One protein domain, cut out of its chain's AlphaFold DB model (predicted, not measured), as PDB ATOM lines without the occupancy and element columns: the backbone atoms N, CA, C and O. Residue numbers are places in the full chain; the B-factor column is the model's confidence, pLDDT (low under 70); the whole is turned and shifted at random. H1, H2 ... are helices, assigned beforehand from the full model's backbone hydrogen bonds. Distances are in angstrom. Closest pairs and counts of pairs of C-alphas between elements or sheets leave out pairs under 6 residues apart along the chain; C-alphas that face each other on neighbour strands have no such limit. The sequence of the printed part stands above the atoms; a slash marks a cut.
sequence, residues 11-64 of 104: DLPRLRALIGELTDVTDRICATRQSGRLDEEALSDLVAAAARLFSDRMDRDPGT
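AT A GLANCE: This is residues 11 to 64 of the 104 residues of an uncharacterized protein of Pararhodobacter aggregans (UniProt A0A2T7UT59). Two long helices, H1 and H2, cross as a loose X with an open gap between them; the chain goes out along H1, turns through a short link at one end and folds back along H2. Residues 11 to 21 of H1 and residues 47 to 64, of which 47 to 60 belong to H2, stick out free. The printed part has 54 residues with two named helices, H1 then H2, and no named strand: all helix. It is loose, with a radius of gyration of the C-alphas of 13.5 A, and elongated, spanning 37 by 23 by 20 A.

HOW THE PARTS SIT: Begin with H1, residues 11 to 31, as long in residues as H2, residues 40 to 60. Compare their C-alphas and you will find the two helices apart. In both, every O i to N i+4 pair is within hydrogen-bond range.

IN THESE COORDINATES: Find C-alpha 11 at (155.435, 147.128, 131.283); from there H1 runs 29.8 A to C-alpha 31. H2 runs 30.5 A, from C-alpha 40 to C-alpha 60 at (148.508, 161.223, 141.918).

THE WHOLE: Look to Arg 37 and Gly 63 for the two C-alphas farthest apart, 38.0 A. The printed part has no cut, and no printed residue has a pLDDT under 70.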
ATOM      1  N   ASP A  11     156.050 147.740 130.085       88.06
ATOM      2  CA  ASP A  11     155.435 147.128 131.283       88.06
ATOM      3  C   ASP A  11     153.935 147.423 131.436       88.06
ATOM      4  O   ASP A  11     153.199 146.595 131.971       88.06
ATOM      5  N   LEU A  12     153.444 148.572 130.960       90.44
ATOM      6  CA  LEU A  12     152.027 148.930 131.100       90.44
ATOM      7  C   LEU A  12     151.109 148.042 130.237       90.44
ATOM      8  O   LEU A  12     150.138 147.504 130.779       90.44
ATOM      9  N   PRO A  13     151.378 147.825 128.934       94.56
ATOM     10  CA  PRO A  13     150.602 146.873 128.138       94.56
ATOM     11  C   PRO A  13     150.736 145.435 128.633       94.56
ATOM     12  O   PRO A  13     149.738 144.714 128.665       94.56
ATOM     13  N   ARG A  14     151.923 145.039 129.106       93.12
ATOM     14  CA  ARG A  14     152.133 143.729 129.730       93.12
ATOM     15  C   ARG A  14     151.296 143.549 130.996       93.12
ATOM     16  O   ARG A  14     150.596 142.549 131.124       93.12
ATOM     17  N   LEU A  15     151.325 144.516 131.913       93.19
ATOM     18  CA  LEU A  15     150.516 144.499 133.131       93.19
ATOM     19  C   LEU A  15     149.022 144.455 132.795       93.19
ATOM     20  O   LEU A  15     148.276 143.702 133.412       93.19
ATOM     21  N   ARG A  16     148.583 145.205 131.778       94.50
ATOM     22  CA  ARG A  16     147.193 145.167 131.307       94.50
ATOM     23  C   ARG A  16     146.787 143.780 130.805       94.50
ATOM     24  O   ARG A  16     145.683 143.339 131.117       94.50
ATOM     25  N   ALA A  17     147.651 143.105 130.047       95.19
ATOM     26  CA  ALA A  17     147.403 141.740 129.591       95.19
ATOM     27  C   ALA A  17     147.311 140.764 130.776       95.19
ATOM     28  O   ALA A  17     146.334 140.024 130.879       95.19
ATOM     29  N   LEU A  18     148.252 140.850 131.724       95.81
ATOM     30  CA  LEU A  18     148.258 140.026 132.937       95.81
ATOM     31  C   LEU A  18     147.011 140.238 133.803       95.81
ATOM     32  O   LEU A  18     146.457 139.271 134.313       95.81
ATOM     33  N   ILE A  19     146.533 141.479 133.947       95.12
ATOM     34  CA  ILE A  19     145.281 141.775 134.662       95.12
ATOM     35  C   ILE A  19     144.087 141.116 133.960       95.12
ATOM     36  O   ILE A  19     143.208 140.579 134.634       95.12
ATOM     37  N   GLY A  20     144.052 141.132 132.623       94.75
ATOM     38  CA  GLY A  20     143.020 140.446 131.843       94.75
ATOM     39  C   GLY A  20     143.028 138.935 132.082       94.75
ATOM     40  O   GLY A  20     142.010 138.367 132.469       94.75
ATOM     41  N   GLU A  21     144.195 138.304 131.946       96.44
ATOM     42  CA  GLU A  21     144.369 136.867 132.195       96.44
ATOM     43  C   GLU A  21     144.013 136.479 133.634       96.44
ATOM     44  O   GLU A  21     143.298 135.501 133.855       96.44
ATOM     45  N   LEU A  22     144.473 137.263 134.612       95.06
ATOM     46  CA  LEU A  22     144.153 137.075 136.022       95.06
ATOM     47  C   LEU A  22     142.643 137.142 136.252       95.06
ATOM     48  O   LEU A  22     142.095 136.252 136.893       95.06
ATOM     49  N   THR A  23     141.971 138.155 135.702       92.94
ATOM     50  CA  THR A  23     140.516 138.331 135.841       92.94
ATOM     51  C   THR A  23     139.773 137.104 135.318       92.94
ATOM     52  O   THR A  23     138.944 136.532 136.024       92.94
ATOM     53  N   ASP A  24     140.134 136.634 134.123       94.94
ATOM     54  CA  ASP A  24     139.520 135.456 133.513       94.94
ATOM     55  C   ASP A  24     139.762 134.177 134.335       94.94
ATOM     56  O   ASP A  24     138.881 133.317 134.449       94.94
ATOM     57  N   VAL A  25     140.962 134.012 134.902       95.00
ATOM     58  CA  VAL A  25     141.298 132.876 135.777       95.00
ATOM     59  C   VAL A  25     140.514 132.950 137.089       95.00
ATOM     60  O   VAL A  25     139.933 131.941 137.497       95.00
ATOM     61  N   THR A  26     140.453 134.119 137.726       92.69
ATOM     62  CA  THR A  26     139.706 134.346 138.967       92.69
ATOM     63  C   THR A  26     138.219 134.068 138.772       92.69
ATOM     64  O   THR A  26     137.640 133.343 139.581       92.69
ATOM     65  N   ASP A  27     137.619 134.544 137.679       91.56
ATOM     66  CA  ASP A  27     136.208 134.302 137.362       91.56
ATOM     67  C   ASP A  27     135.920 132.791 137.275       91.56
ATOM     68  O   ASP A  27     134.965 132.290 137.878       91.56
ATOM     69  N   ARG A  28     136.801 132.021 136.616       93.81
ATOM     70  CA  ARG A  28     136.684 130.553 136.541       93.81
ATOM     71  C   ARG A  28     136.857 129.868 137.897       93.81
ATOM     72  O   ARG A  28     136.074 128.978 138.221       93.81
ATOM     73  N   ILE A  29     137.858 130.258 138.688       93.25
ATOM     74  CA  ILE A  29     138.131 129.669 140.013       93.25
ATOM     75  C   ILE A  29     136.977 129.941 140.985       93.25
ATOM     76  O   ILE A  29     136.567 129.053 141.738       93.25
ATOM     77  N   CYS A  30     136.426 131.154 140.963       89.94
ATOM     78  CA  CYS A  30     135.277 131.531 141.779       89.94
ATOM     79  C   CYS A  30     134.017 130.768 141.354       89.94
ATOM     80  O   CYS A  30     133.312 130.233 142.213       89.94
ATOM     81  N   ALA A  31     133.769 130.635 140.046       90.94
ATOM     82  CA  ALA A  31     132.644 129.862 139.520       90.94
ATOM     83  C   ALA A  31     132.704 128.378 139.930       90.94
ATOM     84  O   ALA A  31     131.669 127.774 140.215       90.94
ATOM     85  N   THR A  32     133.902 127.795 140.024       93.31
ATOM     86  CA  THR A  32     134.108 126.404 140.461       93.31
ATOM     87  C   THR A  32     134.296 126.249 141.975       93.31
ATOM     88  O   THR A  32     134.484 125.127 142.447       93.31
ATOM     89  N   ARG A  33     134.226 127.344 142.752       88.94
ATOM     90  CA  ARG A  33     134.482 127.388 144.209       88.94
ATOM     91  C   ARG A  33     135.833 126.784 144.613       88.94
ATOM     92  O   ARG A  33     135.962 126.173 145.671       88.94
ATOM     93  N   GLN A  34     136.846 126.961 143.771       90.88
ATOM     94  CA  GLN A  34     138.195 126.431 143.988       90.88
ATOM     95  C   GLN A  34     139.141 127.433 144.658       90.88
ATOM     96  O   GLN A  34     140.310 127.112 144.848       90.88
ATOM     97  N   SER A  35     138.657 128.617 145.047       85.56
ATOM     98  CA  SER A  35     139.479 129.676 145.650       85.56
ATOM     99  C   SER A  35     140.214 129.230 146.916       85.56
ATOM    100  O   SER A  35     141.338 129.658 147.135       85.56
ATOM    101  N   GLY A  36     139.648 128.302 147.695       87.56
ATOM    102  CA  GLY A  36     140.309 127.728 148.878       87.56
ATOM    103  C   GLY A  36     141.514 126.824 148.581       87.56
ATOM    104  O   GLY A  36     142.105 126.287 149.510       87.56
ATOM    105  N   ARG A  37     141.856 126.604 147.305       89.50
ATOM    106  CA  ARG A  37     143.062 125.875 146.883       89.50
ATOM    107  C   ARG A  37     144.254 126.795 146.625       89.50
ATOM    108  O   ARG A  37     145.338 126.279 146.366       89.50
ATOM    109  N   LEU A  38     144.036 128.108 146.613       88.56
ATOM    110  CA  LEU A  38     145.107 129.086 146.502       88.56
ATOM    111  C   LEU A  38     145.819 129.176 147.853       88.56
ATOM    112  O   LEU A  38     145.160 129.140 148.895       88.56
ATOM    113  N   ASP A  39     147.145 129.237 147.834       91.81
ATOM    114  CA  ASP A  39     147.904 129.446 149.060       91.81
ATOM    115  C   ASP A  39     147.721 130.881 149.582       91.81
ATOM    116  O   ASP A  39     147.280 131.801 148.886       91.81
ATOM    117  N   GLU A  40     148.005 131.048 150.870       87.81
ATOM    118  CA  GLU A  40     147.864 132.332 151.554       87.81
ATOM    119  C   GLU A  40     148.874 133.366 151.031       87.81
ATOM    120  O   GLU A  40     148.551 134.549 150.929       87.81
ATOM    121  N   GLU A  41     150.065 132.913 150.630       90.56
ATOM    122  CA  GLU A  41     151.133 133.753 150.084       90.56
ATOM    123  C   GLU A  41     150.719 134.411 148.759       90.56
ATOM    124  O   GLU A  41     150.781 135.637 148.647       90.56
ATOM    125  N   ALA A  42     150.186 133.654 147.792       90.06
ATOM    126  CA  ALA A  42     149.738 134.223 146.522       90.06
ATOM    127  C   ALA A  42     148.547 135.176 146.692       90.06
ATOM    128  O   ALA A  42     148.444 136.176 145.977       90.06
ATOM    129  N   LEU A  43     147.639 134.895 147.638       88.81
ATOM    130  CA  LEU A  43     146.553 135.820 147.977       88.81
ATOM    131  C   LEU A  43     147.088 137.125 148.575       88.81
ATOM    132  O   LEU A  43     146.631 138.202 148.183       88.81
ATOM    133  N   SER A  44     148.058 137.035 149.484       89.44
ATOM    134  CA  SER A  44     148.714 138.197 150.088       89.44
ATOM    135  C   SER A  44     149.407 139.060 149.030       89.44
ATOM    136  O   SER A  44     149.189 140.274 148.982       89.44
ATOM    137  N   ASP A  45     150.172 138.444 148.127       92.12
ATOM    138  CA  ASP A  45     150.867 139.149 147.046       92.12
ATOM    139  C   ASP A  45     149.900 139.851 146.091       92.12
ATOM    140  O   ASP A  45     150.118 141.010 145.719       92.12
ATOM    141  N   LEU A  46     148.797 139.189 145.728       91.81
ATOM    142  CA  LEU A  46     147.769 139.775 144.873       91.81
ATOM    143  C   LEU A  46     147.130 141.010 145.521       91.81
ATOM    144  O   LEU A  46     146.999 142.057 144.878       91.81
ATOM    145  N   VAL A  47     146.750 140.905 146.797       90.12
ATOM    146  CA  VAL A  47     146.163 142.021 147.549       90.12
ATOM    147  C   VAL A  47     147.161 143.173 147.667       90.12
ATOM    148  O   VAL A  47     146.799 144.324 147.411       90.12
ATOM    149  N   ALA A  48     148.425 142.884 147.981       90.75
ATOM    150  CA  ALA A  48     149.472 143.892 148.091       90.75
ATOM    151  C   ALA A  48     149.739 144.605 146.756       90.75
ATOM    152  O   ALA A  48     149.878 145.831 146.726       90.75
ATOM    153  N   ALA A  49     149.779 143.869 145.642       93.62
ATOM    154  CA  ALA A  49     149.967 144.439 144.311       93.62
ATOM    155  C   ALA A  49     148.801 145.359 143.916       93.62
ATOM    156  O   ALA A  49     149.029 146.489 143.473       93.62
ATOM    157  N   ALA A  50     147.560 144.913 144.134       91.38
ATOM    158  CA  ALA A  50     146.367 145.710 143.864       91.38
ATOM    159  C   ALA A  50     146.323 146.982 144.724       91.38
ATOM    160  O   ALA A  50     146.082 148.068 144.198       91.38
ATOM    161  N   ALA A  51     146.622 146.865 146.023       89.88
ATOM    162  CA  ALA A  51     146.671 148.001 146.939       89.88
ATOM    163  C   ALA A  51     147.731 149.027 146.517       89.88
ATOM    164  O   ALA A  51     147.433 150.216 146.462       89.88
ATOM    165  N   ARG A  52     148.943 148.589 146.147       91.81
ATOM    166  CA  ARG A  52     150.009 149.490 145.669       91.81
ATOM    167  C   ARG A  52     149.610 150.242 144.403       91.81
ATOM    168  O   ARG A  52     149.789 151.455 144.345       91.81
ATOM    169  N   LEU A  53     149.061 149.535 143.411       90.75
ATOM    170  CA  LEU A  53     148.603 150.149 142.160       90.75
ATOM    171  C   LEU A  53     147.473 151.154 142.405       90.75
ATOM    172  O   LEU A  53     147.470 152.238 141.822       90.75
ATOM    173  N   PHE A  54     146.522 150.800 143.268       88.00
ATOM    174  CA  PHE A  54     145.401 151.669 143.598       88.00
ATOM    175  C   PHE A  54     145.860 152.918 144.362       88.00
ATOM    176  O   PHE A  54     145.500 154.026 143.971       88.00
ATOM    177  N   SER A  55     146.699 152.764 145.391       87.75
ATOM    178  CA  SER A  55     147.208 153.888 146.183       87.75
ATOM    179  C   SER A  55     148.053 154.853 145.348       87.75
ATOM    180  O   SER A  55     147.786 156.047 145.388       87.75
ATOM    181  N   ASP A  56     148.981 154.365 144.510       90.50
ATOM    182  CA  ASP A  56     149.777 155.237 143.621       90.50
ATOM    183  C   ASP A  56     148.886 156.043 142.661       90.50
ATOM    184  O   ASP A  56     149.125 157.228 142.415       90.50
ATOM    185  N   ARG A  57     147.805 155.436 142.149       85.81
ATOM    186  CA  ARG A  57     146.852 156.126 141.271       85.81
ATOM    187  C   ARG A  57     146.044 157.201 141.999       85.81
ATOM    188  O   ARG A  57     145.756 158.229 141.380       85.81
ATOM    189  N   MET A  58     145.657 156.950 143.249       84.81
ATOM    190  CA  MET A  58     144.875 157.875 144.075       84.81
ATOM    191  C   MET A  58     145.729 159.021 144.624       84.81
ATOM    192  O   MET A  58     145.271 160.159 144.625       84.81
ATOM    193  N   ASP A  59     146.981 158.756 145.002       85.44
ATOM    194  CA  ASP A  59     147.921 159.788 145.452       85.44
ATOM    195  C   ASP A  59     148.202 160.813 144.343       85.44
ATOM    196  O   ASP A  59     148.318 162.012 144.599       85.44
ATOM    197  N   ARG A  60     148.276 160.356 143.085       85.88
ATOM    198  CA  ARG A  60     148.508 161.223 141.918       85.88
ATOM    199  C   ARG A  60     147.289 162.042 141.505       85.88
ATOM    200  O   ARG A  60     147.454 163.083 140.874       85.88
ATOM    201  N   ASP A  61     146.086 161.572 141.809       84.12
ATOM    202  CA  ASP A  61     144.841 162.267 141.479       84.12
ATOM    203  C   ASP A  61     143.754 161.928 142.511       84.12
ATOM    204  O   ASP A  61     142.936 161.021 142.303       84.12
ATOM    205  N   PRO A  62     143.721 162.687 143.620       73.31
ATOM    206  CA  PRO A  62     142.775 162.475 144.712       73.31
ATOM    207  C   PRO A  62     141.305 162.659 144.305       73.31
ATOM    208  O   PRO A  62     140.410 162.232 145.030       73.31
ATOM    209  N   GLY A  63     141.042 163.308 143.162       73.94
ATOM    210  CA  GLY A  63     139.700 163.519 142.617       73.94
ATOM    211  C   GLY A  63     139.212 162.384 141.716       73.94
ATOM    212  O   GLY A  63     138.038 162.364 141.337       73.94
ATOM    213  N   THR A  64     140.079 161.426 141.366       77.06
ATOM    214  CA  THR A  64     139.679 160.281 140.549       77.06
ATOM    215  C   THR A  64     138.650 159.439 141.292       77.06
ATOM    216  O   THR A  64     138.903 158.882 142.355       77.06
TER     217      THR A  64